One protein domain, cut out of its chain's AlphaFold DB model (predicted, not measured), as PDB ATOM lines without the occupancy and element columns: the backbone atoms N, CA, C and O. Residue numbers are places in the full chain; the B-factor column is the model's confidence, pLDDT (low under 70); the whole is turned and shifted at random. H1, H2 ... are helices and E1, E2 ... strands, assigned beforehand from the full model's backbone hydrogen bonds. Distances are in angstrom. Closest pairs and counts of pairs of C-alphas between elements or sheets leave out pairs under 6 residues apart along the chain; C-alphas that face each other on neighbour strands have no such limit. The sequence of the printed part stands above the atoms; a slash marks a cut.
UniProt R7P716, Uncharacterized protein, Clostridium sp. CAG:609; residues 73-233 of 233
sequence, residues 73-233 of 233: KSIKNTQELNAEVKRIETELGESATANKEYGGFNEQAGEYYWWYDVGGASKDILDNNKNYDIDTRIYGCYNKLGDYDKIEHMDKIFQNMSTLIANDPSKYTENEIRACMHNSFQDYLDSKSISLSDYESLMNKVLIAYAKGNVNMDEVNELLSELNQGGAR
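AT A GLANCE: This is residues 73 to 233 of the 233 residues of an uncharacterized protein of Clostridium sp. CAG:609 (UniProt R7P716). Helix H4 is the core of a cluster of crossed helices: H1, H2, H3, H6 and H8 pack round it, the long helix H5 crosses H3 with H6 and H7 packed on it, and H8 with H9 makes a side-by-side pair at another side. From this body a small two-stranded hairpin, E1 and E2, reaches away between H2 and H3 in the chain, its strands having the centres farthest from the mean of the C-alphas. The printed part has 161 residues with nine named helices and two named strands, in the order H1 H2 E1 E2 H3 H4 H5 H6 H7 H8 H9; the sheet, in the order E1 - E2, is antiparallel. The class is mostly helix, and the whole is compact, with a radius of gyration of the C-alphas of 16.3 A and spans of 47 by 38 by 33 A.

HOW THE PARTS SIT: Begin at the hairpin of E1, residues 100 to 106, and E2, residues 111 to 116, antiparallel at 148 degrees. Look there for N 101 and O 115, 2.8 A apart, and N 106 and O 111, 2.8 A, both within hydrogen-bond range. From E2 a tight link leads to H3, residues 118 to 127, which touches H2, residues 94 to 97; their closest C-alphas are those of Ser 95 and Ala 121, 4.7 A apart. H3 and H4, residues 134 to 144, form a helical hairpin at a steep tilt of 38 degrees, opposite ways, closest at the C-alphas of Ile 125 and Arg 137, 5.7 A. H4 is the hub, touching five helices. H1, residues 75 to 92, touches it with residues 89 to 92 alone, about perpendicular at 85 degrees, closest at the C-alphas of Leu 92 and Gly 140, 4.6 A. H8, residues 196 to 210, and H4 are only just about perpendicular at 71 degrees, and touch closest at the C-alphas of Thr 136 and Met 203, 6.7 A. H8 and H9, residues 217 to 226, form a helical hairpin at a shallow tilt of 7 degrees, opposite ways, closest at the C-alphas of Val 206 and Val 220, 5.9 A. Return to H3 to find H5, residues 150 to 167, touching it at a steep tilt of 58 degrees, the same way, with the C-alphas of Ser 122 and Ile 157 closest at 5.3 A. H5, with residues 158 to 165 alone, touches H6, residues 174 to 180, closest at the C-alphas of Ser 162 and Cys 180, 5.7 A. With residues 151 to 158 alone it touches H7, residues 185 to 191, closest at the C-alphas of Asp 155 and Phe 185, 5.2 A. H5 and H9 are apart, as are H1 and H7. Every O i to N i+4 pair is within hydrogen-bond range in H1, H3, H4, H5, H6, H7, H8 and H9; H2 is too short for such a pair.

IN THESE COORDINATES: Find C-alpha 75 at (-31.791, 26.289, 67.164); from there H1 runs 25.4 A to C-alpha 92. H5 starts at C-alpha 150, (-44.934, 1.261, 47.183), and covers 25.9 A, while H8 covers 20.9 A. E1 measures 16.9 A, E2 15.9 A, H4 15.8 A, H9 14.3 A and H3 14.0 A. H9 ends at C-alpha 226, (-21.609, 1.144, 55.234).

THE WHOLE: The two C-alphas farthest apart, those of Lys 73 and Asn 167, are 52.8 A from each other. The printed part has no cut, and no link is long. The mean pLDDT of the printed part is 79.1; look for values under 70 at residues 73 to 79, 103 to 112, 166, 213 and 228 to 233.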
ATOM      1  N   LYS A  73     -27.737  27.551  71.666       35.59
ATOM      2  CA  LYS A  73     -27.161  28.303  70.531       35.59
ATOM      3  C   LYS A  73     -27.413  27.612  69.174       35.59
ATOM      4  O   LYS A  73     -27.166  28.221  68.139       35.59
ATOM      5  N   SER A  74     -27.927  26.378  69.189       49.00
ATOM      6  CA  SER A  74     -28.104  25.484  68.036       49.00
ATOM      7  C   SER A  74     -29.404  25.655  67.243       49.00
ATOM      8  O   SER A  74     -29.453  25.223  66.102       49.00
ATOM      9  N   ILE A  75     -30.441  26.320  67.770       46.31
ATOM     10  CA  ILE A  75     -31.791  26.289  67.164       46.31
ATOM     11  C   ILE A  75     -31.833  26.891  65.746       46.31
ATOM     12  O   ILE A  75     -32.540  26.360  64.893       46.31
ATOM     13  N   LYS A  76     -31.076  27.966  65.466       49.22
ATOM     14  CA  LYS A  76     -30.996  28.554  64.112       49.22
ATOM     15  C   LYS A  76     -30.279  27.625  63.134       49.22
ATOM     16  O   LYS A  76     -30.831  27.340  62.081       49.22
ATOM     17  N   ASN A  77     -29.138  27.065  63.539       63.81
ATOM     18  CA  ASN A  77     -28.406  26.082  62.736       63.81
ATOM     19  C   ASN A  77     -29.246  24.818  62.492       63.81
ATOM     20  O   ASN A  77     -29.207  24.263  61.404       63.81
ATOM     21  N   THR A  78     -30.044  24.379  63.470       67.19
ATOM     22  CA  THR A  78     -30.963  23.245  63.314       67.19
ATOM     23  C   THR A  78     -32.129  23.579  62.386       67.19
ATOM     24  O   THR A  78     -32.527  22.741  61.589       67.19
ATOM     25  N   GLN A  79     -32.689  24.792  62.450       69.75
ATOM     26  CA  GLN A  79     -33.738  25.216  61.516       69.75
ATOM     27  C   GLN A  79     -33.222  25.322  60.081       69.75
ATOM     28  O   GLN A  79     -33.908  24.874  59.167       69.75
ATOM     29  N   GLU A  80     -32.029  25.885  59.893       74.69
ATOM     30  CA  GLU A  80     -31.359  25.981  58.595       74.69
ATOM     31  C   GLU A  80     -31.034  24.589  58.043       74.69
ATOM     32  O   GLU A  80     -31.409  24.287  56.914       74.69
ATOM     33  N   LEU A  81     -30.467  23.703  58.868       77.19
ATOM     34  CA  LEU A  81     -30.214  22.309  58.502       77.19
ATOM     35  C   LEU A  81     -31.506  21.583  58.112       77.19
ATOM     36  O   LEU A  81     -31.558  20.938  57.074       77.19
ATOM     37  N   ASN A  82     -32.574  21.715  58.900       77.25
ATOM     38  CA  ASN A  82     -33.855  21.069  58.604       77.25
ATOM     39  C   ASN A  82     -34.494  21.607  57.316       77.25
ATOM     40  O   ASN A  82     -35.131  20.854  56.578       77.25
ATOM     41  N   ALA A  83     -34.364  22.910  57.055       79.12
ATOM     42  CA  ALA A  83     -34.832  23.510  55.812       79.12
ATOM     43  C   ALA A  83     -34.051  22.956  54.614       79.12
ATOM     44  O   ALA A  83     -34.660  22.652  53.589       79.12
ATOM     45  N   GLU A  84     -32.743  22.768  54.775       80.00
ATOM     46  CA  GLU A  84     -31.872  22.230  53.739       80.00
ATOM     47  C   GLU A  84     -32.117  20.739  53.486       80.00
ATOM     48  O   GLU A  84     -32.314  20.353  52.338       80.00
ATOM     49  N   VAL A  85     -32.260  19.913  54.530       82.00
ATOM     50  CA  VAL A  85     -32.677  18.503  54.390       82.00
ATOM     51  C   VAL A  85     -33.981  18.420  53.601       82.00
ATOM     52  O   VAL A  85     -34.071  17.684  52.625       82.00
ATOM     53  N   LYS A  86     -34.985  19.230  53.959       83.50
ATOM     54  CA  LYS A  86     -36.273  19.234  53.257       83.50
ATOM     55  C   LYS A  86     -36.153  19.707  51.806       83.50
ATOM     56  O   LYS A  86     -36.903  19.232  50.949       83.50
ATOM     57  N   ARG A  87     -35.252  20.653  51.522       86.19
ATOM     58  CA  ARG A  87     -34.945  21.100  50.158       86.19
ATOM     59  C   ARG A  87     -34.390  19.934  49.342       86.19
ATOM     60  O   ARG A  87     -34.942  19.647  48.285       86.19
ATOM     61  N   ILE A  88     -33.389  19.234  49.874       84.94
ATOM     62  CA  ILE A  88     -32.751  18.074  49.239       84.94
ATOM     63  C   ILE A  88     -33.754  16.928  49.053       84.94
ATOM     64  O   ILE A  88     -33.867  16.381  47.962       84.94
ATOM     65  N   GLU A  89     -34.562  16.605  50.065       86.62
ATOM     66  CA  GLU A  89     -35.631  15.603  49.946       86.62
ATOM     67  C   GLU A  89     -36.651  15.946  48.857       86.62
ATOM     68  O   GLU A  89     -37.213  15.052  48.224       86.62
ATOM     69  N   THR A  90     -36.960  17.235  48.697       83.19
ATOM     70  CA  THR A  90     -37.888  17.690  47.661       83.19
ATOM     71  C   THR A  90     -37.252  17.498  46.293       83.19
ATOM     72  O   THR A  90     -37.887  16.884  45.447       83.19
ATOM     73  N   GLU A  91     -36.003  17.945  46.124       87.44
ATOM     74  CA  GLU A  91     -35.206  17.828  44.894       87.44
ATOM     75  C   GLU A  91     -35.052  16.362  44.455       87.44
ATOM     76  O   GLU A  91     -35.412  16.005  43.334       87.44
ATOM     77  N   LEU A  92     -34.613  15.471  45.349       86.88
ATOM     78  CA  LEU A  92     -34.457  14.041  45.050       86.88
ATOM     79  C   LEU A  92     -35.802  13.343  44.791       86.88
ATOM     80  O   LEU A  92     -35.901  12.426  43.972       86.88
ATOM     81  N   GLY A  93     -36.848  13.799  45.478       85.56
ATOM     82  CA  GLY A  93     -38.214  13.313  45.346       85.56
ATOM     83  C   GLY A  93     -38.952  13.772  44.086       85.56
ATOM     84  O   GLY A  93     -40.076  13.320  43.839       85.56
ATOM     85  N   GLU A  94     -38.366  14.663  43.280       86.75
ATOM     86  CA  GLU A  94     -38.966  15.127  42.020       86.75
ATOM     87  C   GLU A  94     -39.206  13.969  41.049       86.75
ATOM     88  O   GLU A  94     -40.252  13.932  40.405       86.75
ATOM     89  N   SER A  95     -38.325  12.965  41.044       85.00
ATOM     90  CA  SER A  95     -38.471  11.742  40.242       85.00
ATOM     91  C   SER A  95     -39.800  11.015  40.481       85.00
ATOM     92  O   SER A  95     -40.443  10.572  39.535       85.00
ATOM     93  N   ALA A  96     -40.272  10.928  41.726       83.94
ATOM     94  CA  ALA A  96     -41.578  10.346  42.033       83.94
ATOM     95  C   ALA A  96     -42.710  11.365  41.839       83.94
ATOM     96  O   ALA A  96     -43.756  11.052  41.277       83.94
ATOM     97  N   THR A  97     -42.529  12.596  42.320       85.38
ATOM     98  CA  THR A  97     -43.621  13.581  42.386       85.38
ATOM     99  C   THR A  97     -43.993  14.187  41.035       85.38
ATOM    100  O   THR A  97     -45.179  14.427  40.807       85.38
ATOM    101  N   ALA A  98     -43.029  14.403  40.135       81.94
ATOM    102  CA  ALA A  98     -43.277  14.893  38.779       81.94
ATOM    103  C   ALA A  98     -43.960  13.837  37.900       81.94
ATOM    104  O   ALA A  98     -44.734  14.187  37.008       81.94
ATOM    105  N   ASN A  99     -43.720  12.562  38.206       81.19
ATOM    106  CA  ASN A  99     -44.275  11.410  37.502       81.19
ATOM    107  C   ASN A  99     -45.523  10.837  38.188       81.19
ATOM    108  O   ASN A  99     -45.971   9.748  37.837       81.19
ATOM    109  N   LYS A 100     -46.098  11.558  39.159       82.81
ATOM    110  CA  LYS A 100     -47.281  11.138  39.914       82.81
ATOM    111  C   LYS A 100     -48.571  11.674  39.305       82.81
ATOM    112  O   LYS A 100     -48.744  12.882  39.132       82.81
ATOM    113  N   GLU A 101     -49.541  10.790  39.127       73.19
ATOM    114  CA  GLU A 101     -50.907  11.115  38.736       73.19
ATOM    115  C   GLU A 101     -51.920  10.519  39.723       73.19
ATOM    116  O   GLU A 101     -51.645   9.585  40.475       73.19
ATOM    117  N   TYR A 102     -53.117  11.100  39.771       70.06
ATOM    118  CA  TYR A 102     -54.180  10.603  40.640       70.06
ATOM    119  C   TYR A 102     -54.732   9.278  40.099       70.06
ATOM    120  O   TYR A 102     -55.282   9.257  38.997       70.06
ATOM    121  N   GLY A 103     -54.595   8.199  40.876       65.31
ATOM    122  CA  GLY A 103     -55.055   6.859  40.506       65.31
ATOM    123  C   GLY A 103     -56.483   6.565  40.967       65.31
ATOM    124  O   GLY A 103     -57.239   5.921  40.248       65.31
ATOM    125  N   GLY A 104     -56.883   7.085  42.130       69.06
ATOM    126  CA  GLY A 104     -58.214   6.875  42.696       69.06
ATOM    127  C   GLY A 104     -58.209   6.880  44.224       69.06
ATOM    128  O   GLY A 104     -57.231   7.270  44.862       69.06
ATOM    129  N   PHE A 105     -59.318   6.439  44.815       66.88
ATOM    130  CA  PHE A 105     -59.455   6.242  46.258       66.88
ATOM    131  C   PHE A 105     -59.895   4.806  46.535       66.88
ATOM    132  O   PHE A 105     -60.827   4.312  45.900       66.88
ATOM    133  N   ASN A 106     -59.212   4.133  47.458       63.09
ATOM    134  CA  ASN A 106     -59.571   2.808  47.937       63.09
ATOM    135  C   ASN A 106     -60.421   2.956  49.205       63.09
ATOM    136  O   ASN A 106     -59.903   3.226  50.287       63.09
ATOM    137  N   GLU A 107     -61.731   2.757  49.073       66.94
ATOM    138  CA  GLU A 107     -62.680   2.900  50.184       66.94
ATOM    139  C   GLU A 107     -62.483   1.862  51.300       66.94
ATOM    140  O   GLU A 107     -62.820   2.140  52.447       66.94
ATOM    141  N   GLN A 108     -61.919   0.688  50.992       64.50
ATOM    142  CA  GLN A 108     -61.679  -0.376  51.977       64.50
ATOM    143  C   GLN A 108     -60.445  -0.094  52.835       64.50
ATOM    144  O   GLN A 108     -60.464  -0.345  54.037       64.50
ATOM    145  N   ALA A 109     -59.386   0.441  52.220       57.56
ATOM    146  CA  ALA A 109     -58.168   0.848  52.920       57.56
ATOM    147  C   ALA A 109     -58.285   2.255  53.537       57.56
ATOM    148  O   ALA A 109     -57.533   2.596  54.441       57.56
ATOM    149  N   GLY A 110     -59.236   3.074  53.071       64.75
ATOM    150  CA  GLY A 110     -59.363   4.472  53.483       64.75
ATOM    151  C   GLY A 110     -58.262   5.373  52.913       64.75
ATOM    152  O   GLY A 110     -58.000   6.444  53.461       64.75
ATOM    153  N   GLU A 111     -57.621   4.957  51.817       59.06
ATOM    154  CA  GLU A 111     -56.399   5.571  51.294       59.06
ATOM    155  C   GLU A 111     -56.526   5.975  49.821       59.06
ATOM    156  O   GLU A 111     -57.164   5.306  49.006       59.06
ATOM    157  N   TYR A 112     -55.893   7.095  49.464       64.62
ATOM    158  CA  TYR A 112     -55.717   7.485  48.066       64.62
ATOM    159  C   TYR A 112     -54.573   6.687  47.460       64.62
ATOM    160  O   TYR A 112     -53.476   6.682  48.020       64.62
ATOM    161  N   TYR A 113     -54.793   6.109  46.283       70.94
ATOM    162  CA  TYR A 113     -53.707   5.522  45.513       70.94
ATOM    163  C   TYR A 113     -53.353   6.410  44.326       70.94
ATOM    164  O   TYR A 113     -54.183   7.104  43.724       70.94
ATOM    165  N   TRP A 114     -52.067   6.411  44.020       71.44
ATOM    166  CA  TRP A 114     -51.466   7.258  43.010       71.44
ATOM    167  C   TRP A 114     -50.962   6.368  41.888       71.44
ATOM    168  O   TRP A 114     -50.390   5.315  42.144       71.44
ATOM    169  N   TRP A 115     -51.187   6.792  40.653       72.38
ATOM    170  CA  TRP A 115     -50.532   6.190  39.507       72.38
ATOM    171  C   TRP A 115     -49.180   6.873  39.314       72.38
ATOM    172  O   TRP A 115     -49.071   8.083  39.519       72.38
ATOM    173  N   TYR A 116     -48.158   6.120  38.924       78.12
ATOM    174  CA  TYR A 116     -46.845   6.680  38.630       78.12
ATOM    175  C   TYR A 116     -46.391   6.259  37.236       78.12
ATOM    176  O   TYR A 116     -46.440   5.076  36.893       78.12
ATOM    177  N   ASP A 117     -45.893   7.215  36.452       82.00
ATOM    178  CA  ASP A 117     -45.099   6.917  35.262       82.00
ATOM    179  C   ASP A 117     -43.739   6.369  35.714       82.00
ATOM    180  O   ASP A 117     -42.767   7.103  35.903       82.00
ATOM    181  N   VAL A 118     -43.685   5.053  35.928       83.31
ATOM    182  CA  VAL A 118     -42.476   4.345  36.365       83.31
ATOM    183  C   VAL A 118     -41.329   4.480  35.361       83.31
ATOM    184  O   VAL A 118     -40.172   4.462  35.770       83.31
ATOM    185  N   GLY A 119     -41.616   4.666  34.067       76.81
ATOM    186  CA  GLY A 119     -40.594   4.904  33.047       76.81
ATOM    187  C   GLY A 119     -39.980   6.298  33.178       76.81
ATOM    188  O   GLY A 119     -38.756   6.439  33.171       76.81
ATOM    189  N   GLY A 120     -40.828   7.313  33.370       79.94
ATOM    190  CA  GLY A 120     -40.413   8.680  33.686       79.94
ATOM    191  C   GLY A 120     -39.602   8.758  34.981       79.94
ATOM    192  O   GLY A 120     -38.487   9.274  34.973       79.94
ATOM    193  N   ALA A 121     -40.094   8.142  36.060       85.06
ATOM    194  CA  ALA A 121     -39.407   8.116  37.353       85.06
ATOM    195  C   ALA A 121     -38.031   7.436  37.270       85.06
ATOM    196  O   ALA A 121     -37.054   7.962  37.799       85.06
ATOM    197  N   SER A 122     -37.934   6.312  36.552       86.44
ATOM    198  CA  SER A 122     -36.664   5.601  36.327       86.44
ATOM    199  C   SER A 122     -35.650   6.467  35.593       86.44
ATOM    200  O   SER A 122     -34.483   6.533  35.977       86.44
ATOM    201  N   LYS A 123     -36.099   7.163  34.544       86.94
ATOM    202  CA  LYS A 123     -35.245   8.080  33.798       86.94
ATOM    203  C   LYS A 123     -34.784   9.243  34.671       86.94
ATOM    204  O   LYS A 123     -33.608   9.582  34.644       86.94
ATOM    205  N   ASP A 124     -35.677   9.824  35.465       89.25
ATOM    206  CA  ASP A 124     -35.335  10.947  36.335       89.25
ATOM    207  C   ASP A 124     -34.344  10.544  37.437       89.25
ATOM    208  O   ASP A 124     -33.422  11.310  37.713       89.25
ATOM    209  N   ILE A 125     -34.462   9.341  38.020       92.62
ATOM    210  CA  ILE A 125     -33.442   8.802  38.942       92.62
ATOM    211  C   ILE A 125     -32.092   8.702  38.231       92.62
ATOM    212  O   ILE A 125     -31.069   9.110  38.783       92.62
ATOM    213  N   LEU A 126     -32.083   8.163  37.010       88.88
ATOM    214  CA  LEU A 126     -30.856   7.920  36.266       88.88
ATOM    215  C   LEU A 126     -30.217   9.185  35.710       88.88
ATOM    216  O   LEU A 126     -28.996   9.202  35.647       88.88
ATOM    217  N   ASP A 127     -30.974  10.217  35.333       88.56
ATOM    218  CA  ASP A 127     -30.465  11.354  34.553       88.56
ATOM    219  C   ASP A 127     -30.433  12.683  35.337       88.56
ATOM    220  O   ASP A 127     -29.594  13.536  35.034       88.56
ATOM    221  N   ASN A 128     -31.279  12.866  36.360       87.88
ATOM    222  CA  ASN A 128     -31.365  14.115  37.129       87.88
ATOM    223  C   ASN A 128     -30.595  14.033  38.457       87.88
ATOM    224  O   ASN A 128     -30.251  12.954  38.940       87.88
ATOM    225  N   ASN A 129     -30.327  15.197  39.065       86.06
ATOM    226  CA  ASN A 129     -29.713  15.332  40.395       86.06
ATOM    227  C   ASN A 129     -28.387  14.557  40.560       86.06
ATOM    228  O   ASN A 129     -28.078  14.029  41.625       86.06
ATOM    229  N   LYS A 130     -27.583  14.497  39.488       86.81
ATOM    230  CA  LYS A 130     -26.285  13.789  39.401       86.81
ATOM    231  C   LYS A 130     -25.211  14.286  40.377       86.81
ATOM    232  O   LYS A 130     -24.151  13.680  40.484       86.81
ATOM    233  N   ASN A 131     -25.462  15.403  41.051       86.38
ATOM    234  CA  ASN A 131     -24.670  15.900  42.173       86.38
ATOM    235  C   ASN A 131     -24.797  15.025  43.432       86.38
ATOM    236  O   ASN A 131     -23.954  15.153  44.317       86.38
ATOM    237  N   TYR A 132     -25.797  14.143  43.502       89.38
ATOM    238  CA  TYR A 132     -25.921  13.117  44.534       89.38
ATOM    239  C   TYR A 132     -25.624  11.732  43.954       89.38
ATOM    240  O   TYR A 132     -25.856  11.452  42.771       89.38
ATOM    241  N   ASP A 133     -25.136  10.838  44.808       90.50
ATOM    242  CA  ASP A 133     -24.932   9.438  44.454       90.50
ATOM    243  C   ASP A 133     -26.252   8.744  44.060       90.50
ATOM    244  O   ASP A 133     -27.362   9.234  44.301       90.50
ATOM    245  N   ILE A 134     -26.129   7.610  43.371       92.44
ATOM    246  CA  ILE A 134     -27.283   6.880  42.842       92.44
ATOM    247  C   ILE A 134     -28.168   6.295  43.949       92.44
ATOM    248  O   ILE A 134     -29.390   6.356  43.824       92.44
ATOM    249  N   ASP A 135     -27.584   5.813  45.048       93.06
ATOM    250  CA  ASP A 135     -28.328   5.226  46.164       93.06
ATOM    251  C   ASP A 135     -29.208   6.305  46.838       93.06
ATOM    252  O   ASP A 135     -30.390   6.086  47.116       93.06
ATOM    253  N   THR A 136     -28.690   7.531  46.978       92.31
ATOM    254  CA  THR A 136     -29.436   8.708  47.461       92.31
ATOM    255  C   THR A 136     -30.565   9.130  46.524       92.31
ATOM    256  O   THR A 136     -31.658   9.469  46.989       92.31
ATOM    257  N   ARG A 137     -30.362   9.069  45.204       94.25
ATOM    258  CA  ARG A 137     -31.428   9.344  44.221       94.25
ATOM    259  C   ARG A 137     -32.538   8.292  44.260       94.25
ATOM    260  O   ARG A 137     -33.715   8.658  44.258       94.25
ATOM    261  N   ILE A 138     -32.180   7.012  44.374       94.50
ATOM    262  CA  ILE A 138     -33.131   5.904  44.564       94.50
ATOM    263  C   ILE A 138     -33.936   6.121  45.851       94.50
ATOM    264  O   ILE A 138     -35.167   6.044  45.828       94.50
ATOM    265  N   TYR A 139     -33.264   6.452  46.961       94.56
ATOM    266  CA  TYR A 139     -33.926   6.734  48.234       94.56
ATOM    267  C   TYR A 139     -34.909   7.902  48.139       94.56
ATOM    268  O   TYR A 139     -36.025   7.807  48.647       94.56
ATOM    269  N   GLY A 140     -34.532   8.988  47.461       91.69
ATOM    270  CA  GLY A 140     -35.413  10.136  47.261       91.69
ATOM    271  C   GLY A 140     -36.709   9.782  46.538       91.69
ATOM    272  O   GLY A 140     -37.782  10.217  46.963       91.69
ATOM    273  N   CYS A 141     -36.622   8.951  45.494       92.75
ATOM    274  CA  CYS A 141     -37.798   8.432  44.801       92.75
ATOM    275  C   CYS A 141     -38.658   7.583  45.745       92.75
ATOM    276  O   CYS A 141     -39.829   7.901  45.968       92.75
ATOM    277  N   TYR A 142     -38.048   6.573  46.373       93.88
ATOM    278  CA  TYR A 142     -38.712   5.676  47.317       93.88
ATOM    279  C   TYR A 142     -39.442   6.448  48.425       93.88
ATOM    280  O   TYR A 142     -40.617   6.203  48.682       93.88
ATOM    281  N   ASN A 143     -38.797   7.439  49.044       90.12
ATOM    282  CA  ASN A 143     -39.364   8.215  50.147       90.12
ATOM    283  C   ASN A 143     -40.582   9.070  49.735       90.12
ATOM    284  O   ASN A 143     -41.375   9.464  50.588       90.12
ATOM    285  N   LYS A 144     -40.747   9.391  48.444       88.38
ATOM    286  CA  LYS A 144     -41.878  10.198  47.946       88.38
ATOM    287  C   LYS A 144     -42.970   9.399  47.236       88.38
ATOM    288  O   LYS A 144     -44.003   9.990  46.900       88.38
ATOM    289  N   LEU A 145     -42.779   8.098  47.028       84.88
ATOM    290  CA  LEU A 145     -43.863   7.209  46.620       84.88
ATOM    291  C   LEU A 145     -44.915   7.106  47.733       84.88
ATOM    292  O   LEU A 145     -44.610   7.228  48.917       84.88
ATOM    293  N   GLY A 146     -46.167   6.900  47.329       80.19
ATOM    294  CA  GLY A 146     -47.259   6.627  48.264       80.19
ATOM    295  C   GLY A 146     -47.135   5.219  48.835       80.19
ATOM    296  O   GLY A 146     -46.541   4.360  48.194       80.19
ATOM    297  N   ASP A 147     -47.704   4.990  50.019       75.06
ATOM    298  CA  ASP A 147     -47.555   3.715  50.732       75.06
ATOM    299  C   ASP A 147     -48.280   2.551  50.039       75.06
ATOM    300  O   ASP A 147     -47.787   1.422  50.039       75.06
ATOM    301  N   TYR A 148     -49.407   2.834  49.379       76.19
ATOM    302  CA  TYR A 148     -50.130   1.848  48.579       76.19
ATOM    303  C   TYR A 148     -49.267   1.336  47.415       76.19
ATOM    304  O   TYR A 148     -48.839   2.121  46.567       76.19
ATOM    305  N   ASP A 149     -49.019   0.023  47.384       77.06
ATOM    306  CA  ASP A 149     -48.187  -0.691  46.402       77.06
ATOM    307  C   ASP A 149     -46.774  -0.106  46.206       77.06
ATOM    308  O   ASP A 149     -46.152  -0.285  45.155       77.06
ATOM    309  N   LYS A 150     -46.236   0.574  47.228       85.50
ATOM    310  CA  LYS A 150     -44.934   1.261  47.183       85.50
ATOM    311  C   LYS A 150     -43.798   0.374  46.674       85.50
ATOM    312  O   LYS A 150     -43.001   0.799  45.839       85.50
ATOM    313  N   ILE A 151     -43.736  -0.859  47.175       84.88
ATOM    314  CA  ILE A 151     -42.698  -1.832  46.815       84.88
ATOM    315  C   ILE A 151     -42.859  -2.284  45.364       84.88
ATOM    316  O   ILE A 151     -41.892  -2.243  44.614       84.88
ATOM    317  N   GLU A 152     -44.081  -2.593  44.921       83.19
ATOM    318  CA  GLU A 152     -44.334  -2.985  43.529       83.19
ATOM    319  C   GLU A 152     -43.961  -1.864  42.543       83.19
ATOM    320  O   GLU A 152     -43.436  -2.109  41.453       83.19
ATOM    321  N   HIS A 153     -44.201  -0.610  42.927       86.88
ATOM    322  CA  HIS A 153     -43.802   0.547  42.132       86.88
ATOM    323  C   HIS A 153     -42.283   0.667  42.041       86.88
ATOM    324  O   HIS A 153     -41.759   0.889  40.947       86.88
ATOM    325  N   MET A 154     -41.573   0.473  43.155       91.81
ATOM    326  CA  MET A 154     -40.113   0.433  43.144       91.81
ATOM    327  C   MET A 154     -39.576  -0.723  42.303       91.81
ATOM    328  O   MET A 154     -38.656  -0.505  41.522       91.81
ATOM    329  N   ASP A 155     -40.164  -1.915  42.376       84.31
ATOM    330  CA  ASP A 155     -39.728  -3.064  41.577       84.31
ATOM    331  C   ASP A 155     -39.819  -2.768  40.073       84.31
ATOM    332  O   ASP A 155     -38.862  -2.984  39.327       84.31
ATOM    333  N   LYS A 156     -40.929  -2.166  39.629       83.81
ATOM    334  CA  LYS A 156     -41.093  -1.715  38.235       83.81
ATOM    335  C   LYS A 156     -40.096  -0.621  37.851       83.81
ATOM    336  O   LYS A 156     -39.636  -0.587  36.709       83.81
ATOM    337  N   ILE A 157     -39.764   0.281  38.775       89.69
ATOM    338  CA  ILE A 157     -38.729   1.299  38.560       89.69
ATOM    339  C   ILE A 157     -37.360   0.628  38.360       89.69
ATOM    340  O   ILE A 157     -36.675   0.931  37.389       89.69
ATOM    341  N   PHE A 158     -36.985  -0.347  39.191       85.19
ATOM    342  CA  PHE A 158     -35.729  -1.092  39.035       85.19
ATOM    343  C   PHE A 158     -35.642  -1.845  37.703       85.19
ATOM    344  O   PHE A 158     -34.642  -1.725  36.994       85.19
ATOM    345  N   GLN A 159     -36.714  -2.523  37.293       77.50
ATOM    346  CA  GLN A 159     -36.777  -3.200  35.990       77.50
ATOM    347  C   GLN A 159     -36.566  -2.231  34.817       77.50
ATOM    348  O   GLN A 159     -35.822  -2.525  33.873       77.50
ATOM    349  N   ASN A 160     -37.186  -1.049  34.879       79.94
ATOM    350  CA  ASN A 160     -37.021  -0.013  33.863       79.94
ATOM    351  C   ASN A 160     -35.613   0.593  33.878       79.94
ATOM    352  O   ASN A 160     -35.030   0.767  32.809       79.94
ATOM    353  N   MET A 161     -35.039   0.879  35.052       85.81
ATOM    354  CA  MET A 161     -33.662   1.372  35.159       85.81
ATOM    355  C   MET A 161     -32.660   0.366  34.582       85.81
ATOM    356  O   MET A 161     -31.818   0.749  33.772       85.81
ATOM    357  N   SER A 162     -32.800  -0.919  34.918       73.19
ATOM    358  CA  SER A 162     -31.985  -2.006  34.362       73.19
ATOM    359  C   SER A 162     -32.084  -2.060  32.832       73.19
ATOM    360  O   SER A 162     -31.070  -2.120  32.135       73.19
ATOM    361  N   THR A 163     -33.298  -1.920  32.287       76.19
ATOM    362  CA  THR A 163     -33.531  -1.869  30.833       76.19
ATOM    363  C   THR A 163     -32.879  -0.644  30.181       76.19
ATOM    364  O   THR A 163     -32.249  -0.761  29.130       76.19
ATOM    365  N   LEU A 164     -33.008   0.541  30.786       76.00
ATOM    366  CA  LEU A 164     -32.403   1.782  30.285       76.00
ATOM    367  C   LEU A 164     -30.873   1.691  30.257       76.00
ATOM    368  O   LEU A 164     -30.260   2.054  29.252       76.00
ATOM    369  N   ILE A 165     -30.274   1.146  31.317       72.19
ATOM    370  CA  ILE A 165     -28.830   0.916  31.409       72.19
ATOM    371  C   ILE A 165     -28.369  -0.113  30.379       72.19
ATOM    372  O   ILE A 165     -27.383   0.129  29.691       72.19
ATOM    373  N   ALA A 166     -29.079  -1.231  30.225       69.75
ATOM    374  CA  ALA A 166     -28.719  -2.263  29.254       69.75
ATOM    375  C   ALA A 166     -28.755  -1.750  27.803       69.75
ATOM    376  O   ALA A 166     -27.949  -2.178  26.977       69.75
ATOM    377  N   ASN A 167     -29.664  -0.820  27.497       72.12
ATOM    378  CA  ASN A 167     -29.787  -0.224  26.167       72.12
ATOM    379  C   ASN A 167     -28.643   0.745  25.828       72.12
ATOM    380  O   ASN A 167     -28.268   0.848  24.660       72.12
ATOM    381  N   ASP A 168     -28.107   1.470  26.813       76.56
ATOM    382  CA  ASP A 168     -26.990   2.395  26.604       76.56
ATOM    383  C   ASP A 168     -26.071   2.488  27.836       76.56
ATOM    384  O   ASP A 168     -26.049   3.504  28.538       76.56
ATOM    385  N   PRO A 169     -25.272   1.441  28.104       70.56
ATOM    386  CA  PRO A 169     -24.446   1.377  29.308       70.56
ATOM    387  C   PRO A 169     -23.337   2.432  29.305       70.56
ATOM    388  O   PRO A 169     -22.843   2.817  30.359       70.56
ATOM    389  N   SER A 170     -22.966   2.946  28.125       75.50
ATOM    390  CA  SER A 170     -21.900   3.940  27.961       75.50
ATOM    391  C   SER A 170     -22.206   5.295  28.610       75.50
ATOM    392  O   SER A 170     -21.291   6.080  28.856       75.50
ATOM    393  N   LYS A 171     -23.485   5.566  28.904       79.44
ATOM    394  CA  LYS A 171     -23.949   6.797  29.555       79.44
ATOM    395  C   LYS A 171     -23.829   6.785  31.076       79.44
ATOM    396  O   LYS A 171     -23.973   7.844  31.688       79.44
ATOM    397  N   TYR A 172     -23.603   5.621  31.678       77.06
ATOM    398  CA  TYR A 172     -23.714   5.430  33.119       77.06
ATOM    399  C   TYR A 172     -22.371   5.056  33.738       77.06
ATOM    400  O   TYR A 172     -21.525   4.403  33.129       77.06
ATOM    401  N   THR A 173     -22.168   5.497  34.973       79.50
ATOM    402  CA  THR A 173     -20.984   5.131  35.754       79.50
ATOM    403  C   THR A 173     -21.076   3.685  36.241       79.50
ATOM    404  O   THR A 173     -22.165   3.132  36.370       79.50
ATOM    405  N   GLU A 174     -19.941   3.069  36.582       73.62
ATOM    406  CA  GLU A 174     -19.923   1.697  37.115       73.62
ATOM    407  C   GLU A 174     -20.802   1.546  38.369       73.62
ATOM    408  O   GLU A 174     -21.502   0.547  38.521       73.62
ATOM    409  N   ASN A 175     -20.817   2.563  39.235       79.38
ATOM    410  CA  ASN A 175     -21.653   2.568  40.433       79.38
ATOM    411  C   ASN A 175     -23.147   2.607  40.091       79.38
ATOM    412  O   ASN A 175     -23.924   1.891  40.712       79.38
ATOM    413  N   GLU A 176     -23.553   3.395  39.092       80.56
ATOM    414  CA  GLU A 176     -24.948   3.439  38.630       80.56
ATOM    415  C   GLU A 176     -25.379   2.116  38.009       80.56
ATOM    416  O   GLU A 176     -26.454   1.611  38.314       80.56
ATOM    417  N   ILE A 177     -24.514   1.519  37.189       73.62
ATOM    418  CA  ILE A 177     -24.761   0.203  36.601       73.62
ATOM    419  C   ILE A 177     -24.940  -0.833  37.716       73.62
ATOM    420  O   ILE A 177     -25.936  -1.550  37.738       73.62
ATOM    421  N   ARG A 178     -24.020  -0.872  38.685       76.69
ATOM    422  CA  ARG A 178     -24.070  -1.822  39.801       76.69
ATOM    423  C   ARG A 178     -25.314  -1.642  40.669       76.69
ATOM    424  O   ARG A 178     -25.900  -2.642  41.047       76.69
ATOM    425  N   ALA A 179     -25.697  -0.404  40.977       78.62
ATOM    426  CA  ALA A 179     -26.816  -0.107  41.869       78.62
ATOM    427  C   ALA A 179     -28.193  -0.256  41.209       78.62
ATOM    428  O   ALA A 179     -29.187  -0.377  41.917       78.62
ATOM    429  N   CYS A 180     -28.286  -0.211  39.877       76.56
ATOM    430  CA  CYS A 180     -29.571  -0.208  39.171       76.56
ATOM    431  C   CYS A 180     -29.826  -1.462  38.323       76.56
ATOM    432  O   CYS A 180     -30.948  -1.647  37.851       76.56
ATOM    433  N   MET A 181     -28.840  -2.346  38.140       76.06
ATOM    434  CA  MET A 181     -29.023  -3.645  37.476       76.06
ATOM    435  C   MET A 181     -29.576  -4.717  38.433       76.06
ATOM    436  O   MET A 181     -28.998  -5.792  38.592       76.06
ATOM    437  N   HIS A 182     -30.725  -4.436  39.047       79.81
ATOM    438  CA  HIS A 182     -31.477  -5.388  39.871       79.81
ATOM    439  C   HIS A 182     -32.892  -5.578  39.311       79.81
ATOM    440  O   HIS A 182     -33.414  -4.697  38.625       79.81
ATOM    441  N   ASN A 183     -33.521  -6.726  39.590       72.19
ATOM    442  CA  ASN A 183     -34.872  -7.022  39.089       72.19
ATOM    443  C   ASN A 183     -35.983  -6.493  40.006       72.19
ATOM    444  O   ASN A 183     -37.143  -6.441  39.592       72.19
ATOM    445  N   SER A 184     -35.636  -6.143  41.243       81.31
ATOM    446  CA  SER A 184     -36.549  -5.652  42.270       81.31
ATOM    447  C   SER A 184     -35.801  -4.741  43.250       81.31
ATOM    448  O   SER A 184     -34.566  -4.727  43.295       81.31
ATOM    449  N   PHE A 185     -36.541  -3.982  44.056       88.12
ATOM    450  CA  PHE A 185     -35.960  -3.201  45.143       88.12
ATOM    451  C   PHE A 185     -35.448  -4.095  46.274       88.12
ATOM    452  O   PHE A 185     -34.430  -3.781  46.886       88.12
ATOM    453  N   GLN A 186     -36.103  -5.233  46.517       85.69
ATOM    454  CA  GLN A 186     -35.626  -6.203  47.501       85.69
ATOM    455  C   GLN A 186     -34.275  -6.799  47.082       85.69
ATOM    456  O   GLN A 186     -33.366  -6.843  47.901       85.69
ATOM    457  N   ASP A 187     -34.097  -7.145  45.804       75.88
ATOM    458  CA  ASP A 187     -32.823  -7.650  45.267       75.88
ATOM    459  C   ASP A 187     -31.689  -6.633  45.473       75.88
ATOM    460  O   ASP A 187     -30.549  -7.001  45.763       75.88
ATOM    461  N   TYR A 188     -31.998  -5.343  45.324       88.38
ATOM    462  CA  TYR A 188     -31.061  -4.257  45.591       88.38
ATOM    463  C   TYR A 188     -30.667  -4.206  47.076       88.38
ATOM    464  O   TYR A 188     -29.474  -4.170  47.382       88.38
ATOM    465  N   LEU A 189     -31.632  -4.267  48.000       87.12
ATOM    466  CA  LEU A 189     -31.358  -4.297  49.443       87.12
ATOM    467  C   LEU A 189     -30.566  -5.550  49.851       87.12
ATOM    468  O   LEU A 189     -29.596  -5.453  50.605       87.12
ATOM    469  N   ASP A 190     -30.912  -6.707  49.291       83.88
ATOM    470  CA  ASP A 190     -30.238  -7.982  49.546       83.88
ATOM    471  C   ASP A 190     -28.791  -7.961  49.040       83.88
ATOM    472  O   ASP A 190     -27.881  -8.418  49.738       83.88
ATOM    473  N   SER A 191     -28.537  -7.354  47.873       82.25
ATOM    474  CA  SER A 191     -27.177  -7.181  47.336       82.25
ATOM    475  C   SER A 191     -26.269  -6.355  48.251       82.25
ATOM    476  O   SER A 191     -25.048  -6.513  48.243       82.25
ATOM    477  N   LYS A 192     -26.888  -5.503  49.069       85.00
ATOM    478  CA  LYS A 192     -26.252  -4.653  50.073       85.00
ATOM    479  C   LYS A 192     -26.283  -5.263  51.473       85.00
ATOM    480  O   LYS A 192     -25.679  -4.717  52.391       85.00
ATOM    481  N   SER A 193     -26.952  -6.409  51.625       86.25
ATOM    482  CA  SER A 193     -27.145  -7.121  52.889       86.25
ATOM    483  C   SER A 193     -27.721  -6.214  53.986       86.25
ATOM    484  O   SER A 193     -27.282  -6.228  55.131       86.25
ATOM    485  N   ILE A 194     -28.710  -5.388  53.629       84.88
ATOM    486  CA  ILE A 194     -29.313  -4.399  54.528       84.88
ATOM    487  C   ILE A 194     -30.830  -4.587  54.605       84.88
ATOM    488  O   ILE A 194     -31.491  -4.872  53.610       84.88
ATOM    489  N   SER A 195     -31.402  -4.420  55.800       87.75
ATOM    490  CA  SER A 195     -32.857  -4.399  55.955       87.75
ATOM    491  C   SER A 195     -33.441  -3.075  55.451       87.75
ATOM    492  O   SER A 195     -32.758  -2.051  55.443       87.75
ATOM    493  N   LEU A 196     -34.728  -3.050  55.090       86.88
ATOM    494  CA  LEU A 196     -35.393  -1.804  54.685       86.88
ATOM    495  C   LEU A 196     -35.311  -0.717  55.772       86.88
ATOM    496  O   LEU A 196     -35.065   0.447  55.470       86.88
ATOM    497  N   SER A 197     -35.471  -1.098  57.043       87.12
ATOM    498  CA  SER A 197     -35.417  -0.150  58.161       87.12
ATOM    499  C   SER A 197     -34.011   0.421  58.367       87.12
ATOM    500  O   SER A 197     -33.863   1.624  58.596       87.12
ATOM    501  N   ASP A 198     -32.979  -0.419  58.253       87.38
ATOM    502  CA  ASP A 198     -31.589   0.029  58.355       87.38
ATOM    503  C   ASP A 198     -31.206   0.907  57.161       87.38
ATOM    504  O   ASP A 198     -30.536   1.924  57.337       87.38
ATOM    505  N   TYR A 199     -31.693   0.565  55.964       89.19
ATOM    506  CA  TYR A 199     -31.540   1.373  54.759       89.19
ATOM    507  C   TYR A 199     -32.147   2.766  54.942       89.19
ATOM    508  O   TYR A 199     -31.458   3.765  54.761       89.19
ATOM    509  N   GLU A 200     -33.404   2.860  55.385       88.81
ATOM    510  CA  GLU A 200     -34.048   4.146  55.672       88.81
ATOM    511  C   GLU A 200     -33.279   4.953  56.727       88.81
ATOM    512  O   GLU A 200     -33.117   6.167  56.589       88.81
ATOM    513  N   SER A 201     -32.773   4.299  57.777       87.62
ATOM    514  CA  SER A 201     -31.978   4.962  58.814       87.62
ATOM    515  C   SER A 201     -30.660   5.514  58.268       87.62
ATOM    516  O   SER A 201     -30.312   6.668  58.537       87.62
ATOM    517  N   LEU A 202     -29.931   4.716  57.486       88.12
ATOM    518  CA  LEU A 202     -28.649   5.099  56.906       88.12
ATOM    519  C   LEU A 202     -28.814   6.227  55.884       88.12
ATOM    520  O   LEU A 202     -28.122   7.241  55.977       88.12
ATOM    521  N   MET A 203     -29.788   6.115  54.978       91.44
ATOM    522  CA  MET A 203     -30.036   7.141  53.966       91.44
ATOM    523  C   MET A 203     -30.474   8.475  54.578       91.44
ATOM    524  O   MET A 203     -30.077   9.533  54.093       91.44
ATOM    525  N   ASN A 204     -31.197   8.459  55.701       87.19
ATOM    526  CA  ASN A 204     -31.481   9.681  56.455       87.19
ATOM    527  C   ASN A 204     -30.206  10.355  56.987       87.19
ATOM    528  O   ASN A 204     -30.088  11.580  56.924       87.19
ATOM    529  N   LYS A 205     -29.220   9.589  57.474       87.56
ATOM    530  CA  LYS A 205     -27.919  10.153  57.882       87.56
ATOM    531  C   LYS A 205     -27.174  10.749  56.689       87.56
ATOM    532  O   LYS A 205     -26.622  11.840  56.816       87.56
ATOM    533  N   VAL A 206     -27.210  10.072  55.540       88.19
ATOM    534  CA  VAL A 206     -26.612  10.551  54.284       88.19
ATOM    535  C   VAL A 206     -27.241  11.883  53.856       88.19
ATOM    536  O   VAL A 206     -26.519  12.843  53.596       88.19
ATOM    537  N   LEU A 207     -28.573  12.003  53.881       87.06
ATOM    538  CA  LEU A 207     -29.269  13.265  53.592       87.06
ATOM    539  C   LEU A 207     -28.852  14.396  54.535       87.06
ATOM    540  O   LEU A 207     -28.642  15.527  54.098       87.06
ATOM    541  N   ILE A 208     -28.713  14.101  55.827       85.12
ATOM    542  CA  ILE A 208     -28.263  15.088  56.812       85.12
ATOM    543  C   ILE A 208     -26.824  15.517  56.522       85.12
ATOM    544  O   ILE A 208     -26.535  16.707  56.609       85.12
ATOM    545  N   ALA A 209     -25.937  14.588  56.158       82.44
ATOM    546  CA  ALA A 209     -24.562  14.899  55.775       82.44
ATOM    547  C   ALA A 209     -24.511  15.811  54.535       82.44
ATOM    548  O   ALA A 209     -23.790  16.811  54.555       82.44
ATOM    549  N   TYR A 210     -25.344  15.548  53.521       83.25
ATOM    550  CA  TYR A 210     -25.503  16.429  52.356       83.25
ATOM    551  C   TYR A 210     -26.080  17.809  52.700       83.25
ATOM    552  O   TYR A 210     -25.771  18.787  52.027       83.25
ATOM    553  N   ALA A 211     -26.905  17.920  53.741       81.62
ATOM    554  CA  ALA A 211     -27.523  19.181  54.149       81.62
ATOM    555  C   ALA A 211     -26.617  20.067  55.024       81.62
ATOM    556  O   ALA A 211     -26.976  21.205  55.348       81.62
ATOM    557  N   LYS A 212     -25.446  19.575  55.445       80.31
ATOM    558  CA  LYS A 212     -24.485  20.389  56.197       80.31
ATOM    559  C   LYS A 212     -23.910  21.456  55.267       80.31
ATOM    560  O   LYS A 212     -23.390  21.145  54.205       80.31
ATOM    561  N   GLY A 213     -23.926  22.720  55.700       61.94
ATOM    562  CA  GLY A 213     -23.479  23.865  54.887       61.94
ATOM    563  C   GLY A 213     -22.039  23.792  54.347       61.94
ATOM    564  O   GLY A 213     -21.717  24.514  53.411       61.94
ATOM    565  N   ASN A 214     -21.201  22.903  54.893       70.56
ATOM    566  CA  ASN A 214     -19.957  22.436  54.280       70.56
ATOM    567  C   ASN A 214     -20.073  20.924  54.073       70.56
ATOM    568  O   ASN A 214     -19.727  20.162  54.978       70.56
ATOM    569  N   VAL A 215     -20.587  20.498  52.917       73.88
ATOM    570  CA  VAL A 215     -20.737  19.073  52.601       73.88
ATOM    571  C   VAL A 215     -19.367  18.407  52.662       73.88
ATOM    572  O   VAL A 215     -18.480  18.711  51.863       73.88
ATOM    573  N   ASN A 216     -19.188  17.512  53.630       79.31
ATOM    574  CA  ASN A 216     -17.992  16.697  53.723       79.31
ATOM    575  C   ASN A 216     -18.215  15.421  52.908       79.31
ATOM    576  O   ASN A 216     -18.849  14.482  53.386       79.31
ATOM    577  N   MET A 217     -17.704  15.395  51.677       82.75
ATOM    578  CA  MET A 217     -17.838  14.219  50.815       82.75
ATOM    579  C   MET A 217     -17.150  12.982  51.401       82.75
ATOM    580  O   MET A 217     -17.586  11.878  51.103       82.75
ATOM    581  N   ASP A 218     -16.146  13.138  52.269       83.06
ATOM    582  CA  ASP A 218     -15.530  11.997  52.956       83.06
ATOM    583  C   ASP A 218     -16.515  11.354  53.943       83.06
ATOM    584  O   ASP A 218     -16.647  10.136  53.963       83.06
ATOM    585  N   GLU A 219     -17.278  12.168  54.686       83.25
ATOM    586  CA  GLU A 219     -18.335  11.687  55.590       83.25
ATOM    587  C   GLU A 219     -19.471  11.006  54.811       83.25
ATOM    588  O   GLU A 219     -19.960   9.949  55.204       83.25
ATOM    589  N   VAL A 220     -19.881  11.590  53.681       84.69
ATOM    590  CA  VAL A 220     -20.897  10.994  52.800       84.69
ATOM    591  C   VAL A 220     -20.417   9.648  52.255       84.69
ATOM    592  O   VAL A 220     -21.150   8.664  52.315       84.69
ATOM    593  N   ASN A 221     -19.180   9.582  51.759       85.50
ATOM    594  CA  ASN A 221     -18.603   8.356  51.215       85.50
ATOM    595  C   ASN A 221     -18.427   7.275  52.288       85.50
ATOM    596  O   ASN A 221     -18.628   6.100  51.992       85.50
ATOM    597  N   GLU A 222     -18.086   7.650  53.523       86.69
ATOM    598  CA  GLU A 222     -18.009   6.726  54.658       86.69
ATOM    599  C   GLU A 222     -19.382   6.106  54.950       86.69
ATOM    600  O   GLU A 222     -19.507   4.880  54.956       86.69
ATOM    601  N   LEU A 223     -20.435   6.924  55.054       86.25
ATOM    602  CA  LEU A 223     -21.807   6.441  55.249       86.25
ATOM    603  C   LEU A 223     -22.289   5.559  54.085       86.25
ATOM    604  O   LEU A 223     -22.876   4.502  54.304       86.25
ATOM    605  N   LEU A 224     -22.012   5.942  52.836       86.06
ATOM    606  CA  LEU A 224     -22.340   5.122  51.661       86.06
ATOM    607  C   LEU A 224     -21.500   3.838  51.584       86.06
ATOM    608  O   LEU A 224     -21.910   2.858  50.963       86.06
ATOM    609  N   SER A 225     -20.325   3.801  52.215       84.38
ATOM    610  CA  SER A 225     -19.531   2.578  52.308       84.38
ATOM    611  C   SER A 225     -20.160   1.564  53.265       84.38
ATOM    612  O   SER A 225     -20.106   0.370  52.972       84.38
ATOM    613  N   GLU A 226     -20.831   2.016  54.334       82.75
ATOM    614  CA  GLU A 226     -21.609   1.144  55.234       82.75
ATOM    615  C   GLU A 226     -22.726   0.424  54.469       82.75
ATOM    616  O   GLU A 226     -22.965  -0.763  54.684       82.75
ATOM    617  N   LEU A 227     -23.338   1.118  53.503       78.44
ATOM    618  CA  LEU A 227     -24.375   0.582  52.621       78.44
ATOM    619  C   LEU A 227     -23.869  -0.598  51.768       78.44
ATOM    620  O   LEU A 227     -24.658  -1.434  51.354       78.44
ATOM    621  N   ASN A 228     -22.565  -0.682  51.492       68.62
ATOM    622  CA  ASN A 228     -21.960  -1.761  50.699       68.62
ATOM    623  C   ASN A 228     -21.233  -2.815  51.564       68.62
ATOM    624  O   ASN A 228     -20.671  -3.765  51.023       68.62
ATOM    625  N   GLN A 229     -21.225  -2.653  52.893       61.28
ATOM    626  CA  GLN A 229     -20.519  -3.516  53.852       61.28
ATOM    627  C   GLN A 229     -21.465  -4.331  54.750       61.28
ATOM    628  O   GLN A 229     -21.011  -4.887  55.750       61.28
ATOM    629  N   GLY A 230     -22.757  -4.438  54.412       46.38
ATOM    630  CA  GLY A 230     -23.821  -5.042  55.233       46.38
ATOM    631  C   GLY A 230     -23.688  -6.533  55.598       46.38
ATOM    632  O   GLY A 230     -24.671  -7.167  55.944       46.38
ATOM    633  N   GLY A 231     -22.493  -7.120  55.563       37.97
ATOM    634  CA  GLY A 231     -22.200  -8.476  56.024       37.97
ATOM    635  C   GLY A 231     -21.075  -8.523  57.057       37.97
ATOM    636  O   GLY A 231     -20.151  -9.317  56.908       37.97
ATOM    637  N   ALA A 232     -21.105  -7.672  58.083       34.31
ATOM    638  CA  ALA A 232     -20.231  -7.807  59.254       34.31
ATOM    639  C   ALA A 232     -20.982  -7.477  60.554       34.31
ATOM    640  O   ALA A 232     -20.593  -6.591  61.318       34.31
ATOM    641  N   ARG A 233     -22.085  -8.185  60.802       34.38
ATOM    642  CA  ARG A 233     -22.659  -8.351  62.139       34.38
ATOM    643  C   ARG A 233     -23.022  -9.806  62.366       34.38
ATOM    644  O   ARG A 233     -23.596 -10.406  61.436       34.38
TER     645      ARG A 233